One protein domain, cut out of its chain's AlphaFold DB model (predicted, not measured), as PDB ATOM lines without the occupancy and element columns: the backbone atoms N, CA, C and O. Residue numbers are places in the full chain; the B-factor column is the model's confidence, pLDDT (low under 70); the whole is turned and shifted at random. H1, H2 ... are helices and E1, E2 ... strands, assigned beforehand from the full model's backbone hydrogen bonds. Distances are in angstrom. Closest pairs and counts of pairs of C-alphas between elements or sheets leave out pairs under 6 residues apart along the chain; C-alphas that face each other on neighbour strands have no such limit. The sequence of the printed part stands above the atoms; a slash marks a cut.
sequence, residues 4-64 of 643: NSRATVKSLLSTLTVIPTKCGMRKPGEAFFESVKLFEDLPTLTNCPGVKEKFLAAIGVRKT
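AT A GLANCE: This is residues 4 to 64 of the 643 residues of an uncharacterized protein of Botryotinia fuckeliana (strain T4) (UniProt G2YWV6). There is little regular structure here: helix H1 makes one end of an elongated outline, a small hairpin of E1 and E2 follows, and a long loop, residues 27 to 52, leads to short H2, which comes back to H1. Printed are 61 residues with H1, E1, E2 and H2 in that order; the sheet E1 - E2 is antiparallel, and the class is mixed, with only 24 residues in named elements. The whole is compact, with a radius of gyration of the C-alphas of 11.2 A and spans of 37 by 21 by 18 A.

HOW THE PARTS SIT: Start at H1, residues 4 to 14, which touches H2, residues 53 to 59, about perpendicular at 83 degrees; their closest C-alphas, those of Lys 10 and Ile 59, are 5.0 A apart. In both helices every O i to N i+4 pair is within hydrogen-bond range. Next find the hairpin of E1, residues 19 to 21, and E2, residues 24 to 26, antiparallel at 139 degrees, where N 19 and O 26 are within hydrogen-bond range at 3.0 A. E1 and H2 are apart.

IN THESE COORDINATES: Find C-alpha 4 at (136.104, 75.446, 21.743); from there H1 runs 15.5 A. E1 and E2 each measure 6.4 A. H2 runs 10.0 A to C-alpha 59 at (126.940, 65.612, 26.510).

THE WHOLE: The C-alphas farthest apart, those of Asn 4 and Glu 40, stand at 37.6 A. The printed part has no cut; the link from E2 to H2 is long. Look for pLDDT under 70 at residues 35, 37 to 38 and 40.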
ATOM      1  N   ASN A   4     137.218  74.975  22.572       77.56
ATOM      2  CA  ASN A   4     136.104  75.446  21.743       77.56
ATOM      3  C   ASN A   4     135.459  74.324  20.915       77.56
ATOM      4  O   ASN A   4     134.233  74.263  20.806       77.56
ATOM      5  N   SER A   5     136.250  73.383  20.383       79.56
ATOM      6  CA  SER A   5     135.689  72.253  19.635       79.56
ATOM      7  C   SER A   5     134.904  71.307  20.550       79.56
ATOM      8  O   SER A   5     133.852  70.809  20.162       79.56
ATOM      9  N   ARG A   6     135.368  71.092  21.794       80.25
ATOM     10  CA  ARG A   6     134.645  70.282  22.795       80.25
ATOM     11  C   ARG A   6     133.300  70.905  23.178       80.25
ATOM     12  O   ARG A   6     132.308  70.184  23.252       80.25
ATOM     13  N   ALA A   7     133.260  72.219  23.396       81.25
ATOM     14  CA  ALA A   7     132.027  72.941  23.716       81.25
ATOM     15  C   ALA A   7     131.007  72.882  22.565       81.25
ATOM     16  O   ALA A   7     129.830  72.616  22.795       81.25
ATOM     17  N   THR A   8     131.480  73.031  21.326       84.88
ATOM     18  CA  THR A   8     130.640  72.956  20.120       84.88
ATOM     19  C   THR A   8     130.010  71.571  19.958       84.88
ATOM     20  O   THR A   8     128.797  71.458  19.799       84.88
ATOM     21  N   VAL A   9     130.806  70.499  20.081       84.06
ATOM     22  CA  VAL A   9     130.309  69.110  20.011       84.06
ATOM     23  C   VAL A   9     129.281  68.829  21.110       84.06
ATOM     24  O   VAL A   9     128.246  68.223  20.839       84.06
ATOM     25  N   LYS A  10     129.530  69.301  22.337       84.06
ATOM     26  CA  LYS A  10     128.585  69.168  23.451       84.06
ATOM     27  C   LYS A  10     127.243  69.838  23.140       84.06
ATOM     28  O   LYS A  10     126.213  69.200  23.321       84.06
ATOM     29  N   SER A  11     127.263  71.077  22.645       83.19
ATOM     30  CA  SER A  11     126.048  71.834  22.314       83.19
ATOM     31  C   SER A  11     125.241  71.203  21.178       83.19
ATOM     32  O   SER A  11     124.015  71.202  21.232       83.19
ATOM     33  N   LEU A  12     125.913  70.666  20.153       86.25
ATOM     34  CA  LEU A  12     125.251  70.024  19.014       86.25
ATOM     35  C   LEU A  12     124.611  68.689  19.408       86.25
ATOM     36  O   LEU A  12     123.482  68.403  19.019       86.25
ATOM     37  N   LEU A  13     125.316  67.867  20.191       85.38
ATOM     38  CA  LEU A  13     124.822  66.545  20.575       85.38
ATOM     39  C   LEU A  13     123.749  66.602  21.667       85.38
ATOM     40  O   LEU A  13     122.874  65.741  21.678       85.38
ATOM     41  N   SER A  14     123.759  67.607  22.552       81.69
ATOM     42  CA  SER A  14     122.794  67.700  23.659       81.69
ATOM     43  C   SER A  14     121.330  67.817  23.213       81.69
ATOM     44  O   SER A  14     120.436  67.420  23.957       81.69
ATOM     45  N   THR A  15     121.072  68.345  22.012       84.06
ATOM     46  CA  THR A  15     119.713  68.562  21.482       84.06
ATOM     47  C   THR A  15     119.206  67.422  20.599       84.06
ATOM     48  O   THR A  15     118.007  67.360  20.321       84.06
ATOM     49  N   LEU A  16     120.093  66.529  20.151       88.44
ATOM     50  CA  LEU A  16     119.782  65.463  19.200       88.44
ATOM     51  C   LEU A  16     119.447  64.148  19.914       88.44
ATOM     52  O   LEU A  16     119.990  63.829  20.969       88.44
ATOM     53  N   THR A  17     118.569  63.348  19.313       89.44
ATOM     54  CA  THR A  17     118.172  62.026  19.819       89.44
ATOM     55  C   THR A  17     119.221  60.976  19.443       89.44
ATOM     56  O   THR A  17     119.058  60.235  18.477       89.44
ATOM     57  N   VAL A  18     120.340  60.955  20.169       87.44
ATOM     58  CA  VAL A  18     121.549  60.188  19.803       87.44
ATOM     59  C   VAL A  18     121.934  59.097  20.801       87.44
ATOM     60  O   VAL A  18     122.914  58.392  20.574       87.44
ATOM     61  N   ILE A  19     121.191  58.940  21.901       89.62
ATOM     62  CA  ILE A  19     121.543  58.012  22.981       89.62
ATOM     63  C   ILE A  19     120.649  56.768  22.948       89.62
ATOM     64  O   ILE A  19     119.434  56.912  23.097       89.62
ATOM     65  N   PRO A  20     121.207  55.553  22.792       88.75
ATOM     66  CA  PRO A  20     120.428  54.322  22.843       88.75
ATOM     67  C   PRO A  20     120.064  53.970  24.290       88.75
ATOM     68  O   PRO A  20     120.931  53.865  25.161       88.75
ATOM     69  N   THR A  21     118.773  53.771  24.549       88.94
ATOM     70  CA  THR A  21     118.248  53.387  25.867       88.94
ATOM     71  C   THR A  21     117.290  52.203  25.759       88.94
ATOM     72  O   THR A  21     116.842  51.858  24.661       88.94
ATOM     73  N   LYS A  22     116.918  51.598  26.895       86.00
ATOM     74  CA  LYS A  22     115.893  50.535  26.950       86.00
ATOM     75  C   LYS A  22     114.541  50.967  26.366       86.00
ATOM     76  O   LYS A  22     113.792  50.133  25.873       86.00
ATOM     77  N   CYS A  23     114.252  52.270  26.372       83.94
ATOM     78  CA  CYS A  23     113.013  52.861  25.860       83.94
ATOM     79  C   CYS A  23     113.194  53.518  24.475       83.94
ATOM     80  O   CYS A  23     112.506  54.498  24.166       83.94
ATOM     81  N   GLY A  24     114.147  53.026  23.672       86.00
ATOM     82  CA  GLY A  24     114.489  53.557  22.348       86.00
ATOM     83  C   GLY A  24     115.566  54.649  22.375       86.00
ATOM     84  O   GLY A  24     116.229  54.873  23.387       86.00
ATOM     85  N   MET A  25     115.767  55.334  21.245       88.69
ATOM     86  CA  MET A  25     116.718  56.448  21.148       88.69
ATOM     87  C   MET A  25     116.168  57.681  21.881       88.69
ATOM     88  O   MET A  25     115.027  58.082  21.652       88.69
ATOM     89  N   ARG A  26     116.975  58.302  22.750       89.81
ATOM     90  CA  ARG A  26     116.617  59.498  23.534       89.81
ATOM     91  C   ARG A  26     117.658  60.604  23.388       89.81
ATOM     92  O   ARG A  26     118.777  60.376  22.920       89.81
ATOM     93  N   LYS A  27     117.279  61.830  23.763       89.62
ATOM     94  CA  LYS A  27     118.229  62.945  23.891       89.62
ATOM     95  C   LYS A  27     119.139  62.708  25.101       89.62
ATOM     96  O   LYS A  27     118.669  62.129  26.079       89.62
ATOM     97  N   PRO A  28     120.395  63.193  25.103       87.44
ATOM     98  CA  PRO A  28     121.276  63.071  26.264       87.44
ATOM     99  C   PRO A  28     120.629  63.499  27.580       87.44
ATOM    100  O   PRO A  28     120.651  62.729  28.530       87.44
ATOM    101  N   GLY A  29     119.957  64.653  27.612       84.25
ATOM    102  CA  GLY A  29     119.292  65.159  28.817       84.25
ATOM    103  C   GLY A  29     118.104  64.330  29.329       84.25
ATOM    104  O   GLY A  29     117.628  64.617  30.424       84.25
ATOM    105  N   GLU A  30     117.627  63.344  28.566       83.25
ATOM    106  CA  GLU A  30     116.501  62.458  28.902       83.25
ATOM    107  C   GLU A  30     116.954  61.017  29.189       83.25
ATOM    108  O   GLU A  30     116.121  60.189  29.538       83.25
ATOM    109  N   ALA A  31     118.242  60.699  29.030       86.69
ATOM    110  CA  ALA A  31     118.794  59.363  29.234       86.69
ATOM    111  C   ALA A  31     119.550  59.263  30.567       86.69
ATOM    112  O   ALA A  31     120.187  60.225  31.010       86.69
ATOM    113  N   PHE A  32     119.530  58.073  31.168       86.12
ATOM    114  CA  PHE A  32     120.185  57.791  32.447       86.12
ATOM    115  C   PHE A  32     121.255  56.711  32.314       86.12
ATOM    116  O   PHE A  32     121.110  55.787  31.517       86.12
ATOM    117  N   PHE A  33     122.317  56.776  33.115       84.31
ATOM    118  CA  PHE A  33     123.289  55.680  33.194       84.31
ATOM    119  C   PHE A  33     122.651  54.383  33.722       84.31
ATOM    120  O   PHE A  33     121.674  54.420  34.466       84.31
ATOM    121  N   GLU A  34     123.229  53.225  33.379       78.50
ATOM    122  CA  GLU A  34     122.762  51.906  33.850       78.50
ATOM    123  C   GLU A  34     122.803  51.763  35.388       78.50
ATOM    124  O   GLU A  34     122.087  50.948  35.973       78.50
ATOM    125  N   SER A  35     123.595  52.600  36.065       69.31
ATOM    126  CA  SER A  35     123.614  52.718  37.524       69.31
ATOM    127  C   SER A  35     122.274  53.179  38.123       69.31
ATOM    128  O   SER A  35     122.012  52.914  39.295       69.31
ATOM    129  N   VAL A  36     121.396  53.819  37.342       72.50
ATOM    130  CA  VAL A  36     120.076  54.283  37.790       72.50
ATOM    131  C   VAL A  36     119.052  53.149  37.704       72.50
ATOM    132  O   VAL A  36     118.374  52.980  36.696       72.50
ATOM    133  N   LYS A  37     118.926  52.365  38.781       68.38
ATOM    134  CA  LYS A  37     118.022  51.196  38.865       68.38
ATOM    135  C   LYS A  37     116.726  51.436  39.658       68.38
ATOM    136  O   LYS A  37     116.040  50.478  39.989       68.38
ATOM    137  N   LEU A  38     116.406  52.688  40.001       66.50
ATOM    138  CA  LEU A  38     115.303  53.013  40.920       66.50
ATOM    139  C   LEU A  38     113.904  52.757  40.332       66.50
ATOM    140  O   LEU A  38     112.993  52.404  41.074       66.50
ATOM    141  N   PHE A  39     113.733  52.920  39.019       70.19
ATOM    142  CA  PHE A  39     112.480  52.616  38.331       70.19
ATOM    143  C   PHE A  39     112.762  51.841  37.038       70.19
ATOM    144  O   PHE A  39     113.658  52.212  36.277       70.19
ATOM    145  N   GLU A  40     112.010  50.766  36.792       68.50
ATOM    146  CA  GLU A  40     112.205  49.890  35.625       68.50
ATOM    147  C   GLU A  40     111.844  50.568  34.293       68.50
ATOM    148  O   GLU A  40     112.374  50.197  33.247       68.50
ATOM    149  N   ASP A  41     110.989  51.593  34.334       72.81
ATOM    150  CA  ASP A  41     110.483  52.346  33.184       72.81
ATOM    151  C   ASP A  41     111.404  53.498  32.738       72.81
ATOM    152  O   ASP A  41     111.084  54.215  31.787       72.81
ATOM    153  N   LEU A  42     112.546  53.706  33.405       80.25
ATOM    154  CA  LEU A  42     113.472  54.771  33.029       80.25
ATOM    155  C   LEU A  42     114.282  54.426  31.767       80.25
ATOM    156  O   LEU A  42     114.797  53.308  31.639       80.25
ATOM    157  N   PRO A  43     114.509  55.415  30.875       83.12
ATOM    158  CA  PRO A  43     115.364  55.284  29.696       83.12
ATOM    159  C   PRO A  43     116.847  55.197  30.100       83.12
ATOM    160  O   PRO A  43     117.626  56.143  29.977       83.12
ATOM    161  N   THR A  44     117.233  54.032  30.611       85.12
ATOM    162  CA  THR A  44     118.607  53.691  30.985       85.12
ATOM    163  C   THR A  44     119.416  53.294  29.758       85.12
ATOM    164  O   THR A  44     118.882  52.663  28.842       85.12
ATOM    165  N   LEU A  45     120.691  53.685  29.732       85.94
ATOM    166  CA  LEU A  45     121.625  53.390  28.649       85.94
ATOM    167  C   LEU A  45     121.641  51.896  28.320       85.94
ATOM    168  O   LEU A  45     121.788  51.054  29.204       85.94
ATOM    169  N   THR A  46     121.562  51.593  27.029       79.81
ATOM    170  CA  THR A  46     121.874  50.268  26.488       79.81
ATOM    171  C   THR A  46     123.304  50.304  25.936       79.81
ATOM    172  O   THR A  46     123.784  51.368  25.544       79.81
ATOM    173  N   ASN A  47     123.998  49.161  25.937       73.69
ATOM    174  CA  ASN A  47     125.420  49.019  25.592       73.69
ATOM    175  C   ASN A  47     125.900  49.971  24.464       73.69
ATOM    176  O   ASN A  47     125.481  49.842  23.315       73.69
ATOM    177  N   CYS A  48     126.788  50.915  24.808       77.75
ATOM    178  CA  CYS A  48     127.411  51.892  23.902       77.75
ATOM    179  C   CYS A  48     128.900  51.545  23.700       77.75
ATOM    180  O   CYS A  48     129.761  52.132  24.369       77.75
ATOM    181  N   PRO A  49     129.240  50.584  22.822       76.06
ATOM    182  CA  PRO A  49     130.612  50.107  22.688       76.06
ATOM    183  C   PRO A  49     131.564  51.236  22.265       76.06
ATOM    184  O   PRO A  49     131.304  51.976  21.319       76.06
ATOM    185  N   GLY A  50     132.685  51.373  22.981       79.81
ATOM    186  CA  GLY A  50     133.754  52.330  22.662       79.81
ATOM    187  C   GLY A  50     133.572  53.759  23.196       79.81
ATOM    188  O   GLY A  50     134.467  54.586  23.005       79.81
ATOM    189  N   VAL A  51     132.477  54.073  23.901       85.06
ATOM    190  CA  VAL A  51     132.218  55.424  24.434       85.06
ATOM    191  C   VAL A  51     132.534  55.504  25.932       85.06
ATOM    192  O   VAL A  51     132.007  54.743  26.736       85.06
ATOM    193  N   LYS A  52     133.380  56.460  26.341       86.50
ATOM    194  CA  LYS A  52     133.713  56.679  27.763       86.50
ATOM    195  C   LYS A  52     132.554  57.349  28.508       86.50
ATOM    196  O   LYS A  52     132.021  58.350  28.034       86.50
ATOM    197  N   GLU A  53     132.273  56.919  29.739       85.19
ATOM    198  CA  GLU A  53     131.238  57.530  30.597       85.19
ATOM    199  C   GLU A  53     131.417  59.042  30.786       85.19
ATOM    200  O   GLU A  53     130.448  59.796  30.752       85.19
ATOM    201  N   LYS A  54     132.667  59.513  30.909       84.31
ATOM    202  CA  LYS A  54     132.980  60.949  31.017       84.31
ATOM    203  C   LYS A  54     132.472  61.757  29.818       84.31
ATOM    204  O   LYS A  54     132.130  62.922  29.983       84.31
ATOM    205  N   PHE A  55     132.428  61.159  28.627       87.31
ATOM    206  CA  PHE A  55     131.881  61.802  27.435       87.31
ATOM    207  C   PHE A  55     130.350  61.830  27.470       87.31
ATOM    208  O   PHE A  55     129.775  62.889  27.250       87.31
ATOM    209  N   LEU A  56     129.704  60.712  27.822       86.88
ATOM    210  CA  LEU A  56     128.242  60.621  27.968       86.88
ATOM    211  C   LEU A  56     127.716  61.617  29.013       86.88
ATOM    212  O   LEU A  56     126.776  62.366  28.752       86.88
ATOM    213  N   ALA A  57     128.398  61.714  30.155       84.00
ATOM    214  CA  ALA A  57     128.103  62.716  31.172       84.00
ATOM    215  C   ALA A  57     128.328  64.143  30.641       84.00
ATOM    216  O   ALA A  57     127.535  65.043  30.905       84.00
ATOM    217  N   ALA A  58     129.382  64.365  29.843       82.88
ATOM    218  CA  ALA A  58     129.668  65.679  29.276       82.88
ATOM    219  C   ALA A  58     128.592  66.150  28.288       82.88
ATOM    220  O   ALA A  58     128.297  67.341  28.295       82.88
ATOM    221  N   ILE A  59     127.998  65.264  27.481       86.38
ATOM    222  CA  ILE A  59     126.940  65.612  26.510       86.38
ATOM    223  C   ILE A  59     125.538  65.724  27.128       86.38
ATOM    224  O   ILE A  59     124.625  66.188  26.451       86.38
ATOM    225  N   GLY A  60     125.371  65.357  28.403       82.00
ATOM    226  CA  GLY A  60     124.143  65.593  29.167       82.00
ATOM    227  C   GLY A  60     123.411  64.345  29.661       82.00
ATOM    228  O   GLY A  60     122.335  64.505  30.226       82.00
ATOM    229  N   VAL A  61     123.970  63.137  29.487       86.06
ATOM    230  CA  VAL A  61     123.404  61.915  30.090       86.06
ATOM    231  C   VAL A  61     123.439  62.045  31.609       86.06
ATOM    232  O   VAL A  61     124.489  62.333  32.192       86.06
ATOM    233  N   ARG A  62     122.286  61.857  32.255       81.50
ATOM    234  CA  ARG A  62     122.119  62.102  33.688       81.50
ATOM    235  C   ARG A  62     122.551  60.889  34.507       81.50
ATOM    236  O   ARG A  62     122.167  59.757  34.224       81.50
ATOM    237  N   LYS A  63     123.330  61.125  35.561       78.31
ATOM    238  CA  LYS A  63     123.684  60.100  36.559       78.31
ATOM    239  C   LYS A  63     122.656  59.977  37.683       78.31
ATOM    240  O   LYS A  63     122.578  58.940  38.331       78.31
ATOM    241  N   THR A  64     121.863  61.023  37.886       73.12
ATOM    242  CA  THR A  64     120.846  61.121  38.931       73.12
ATOM    243  C   THR A  64     119.493  61.478  38.323       73.12
ATOM    244  O   THR A  64     119.407  62.189  37.318       73.12
TER     245      THR A  64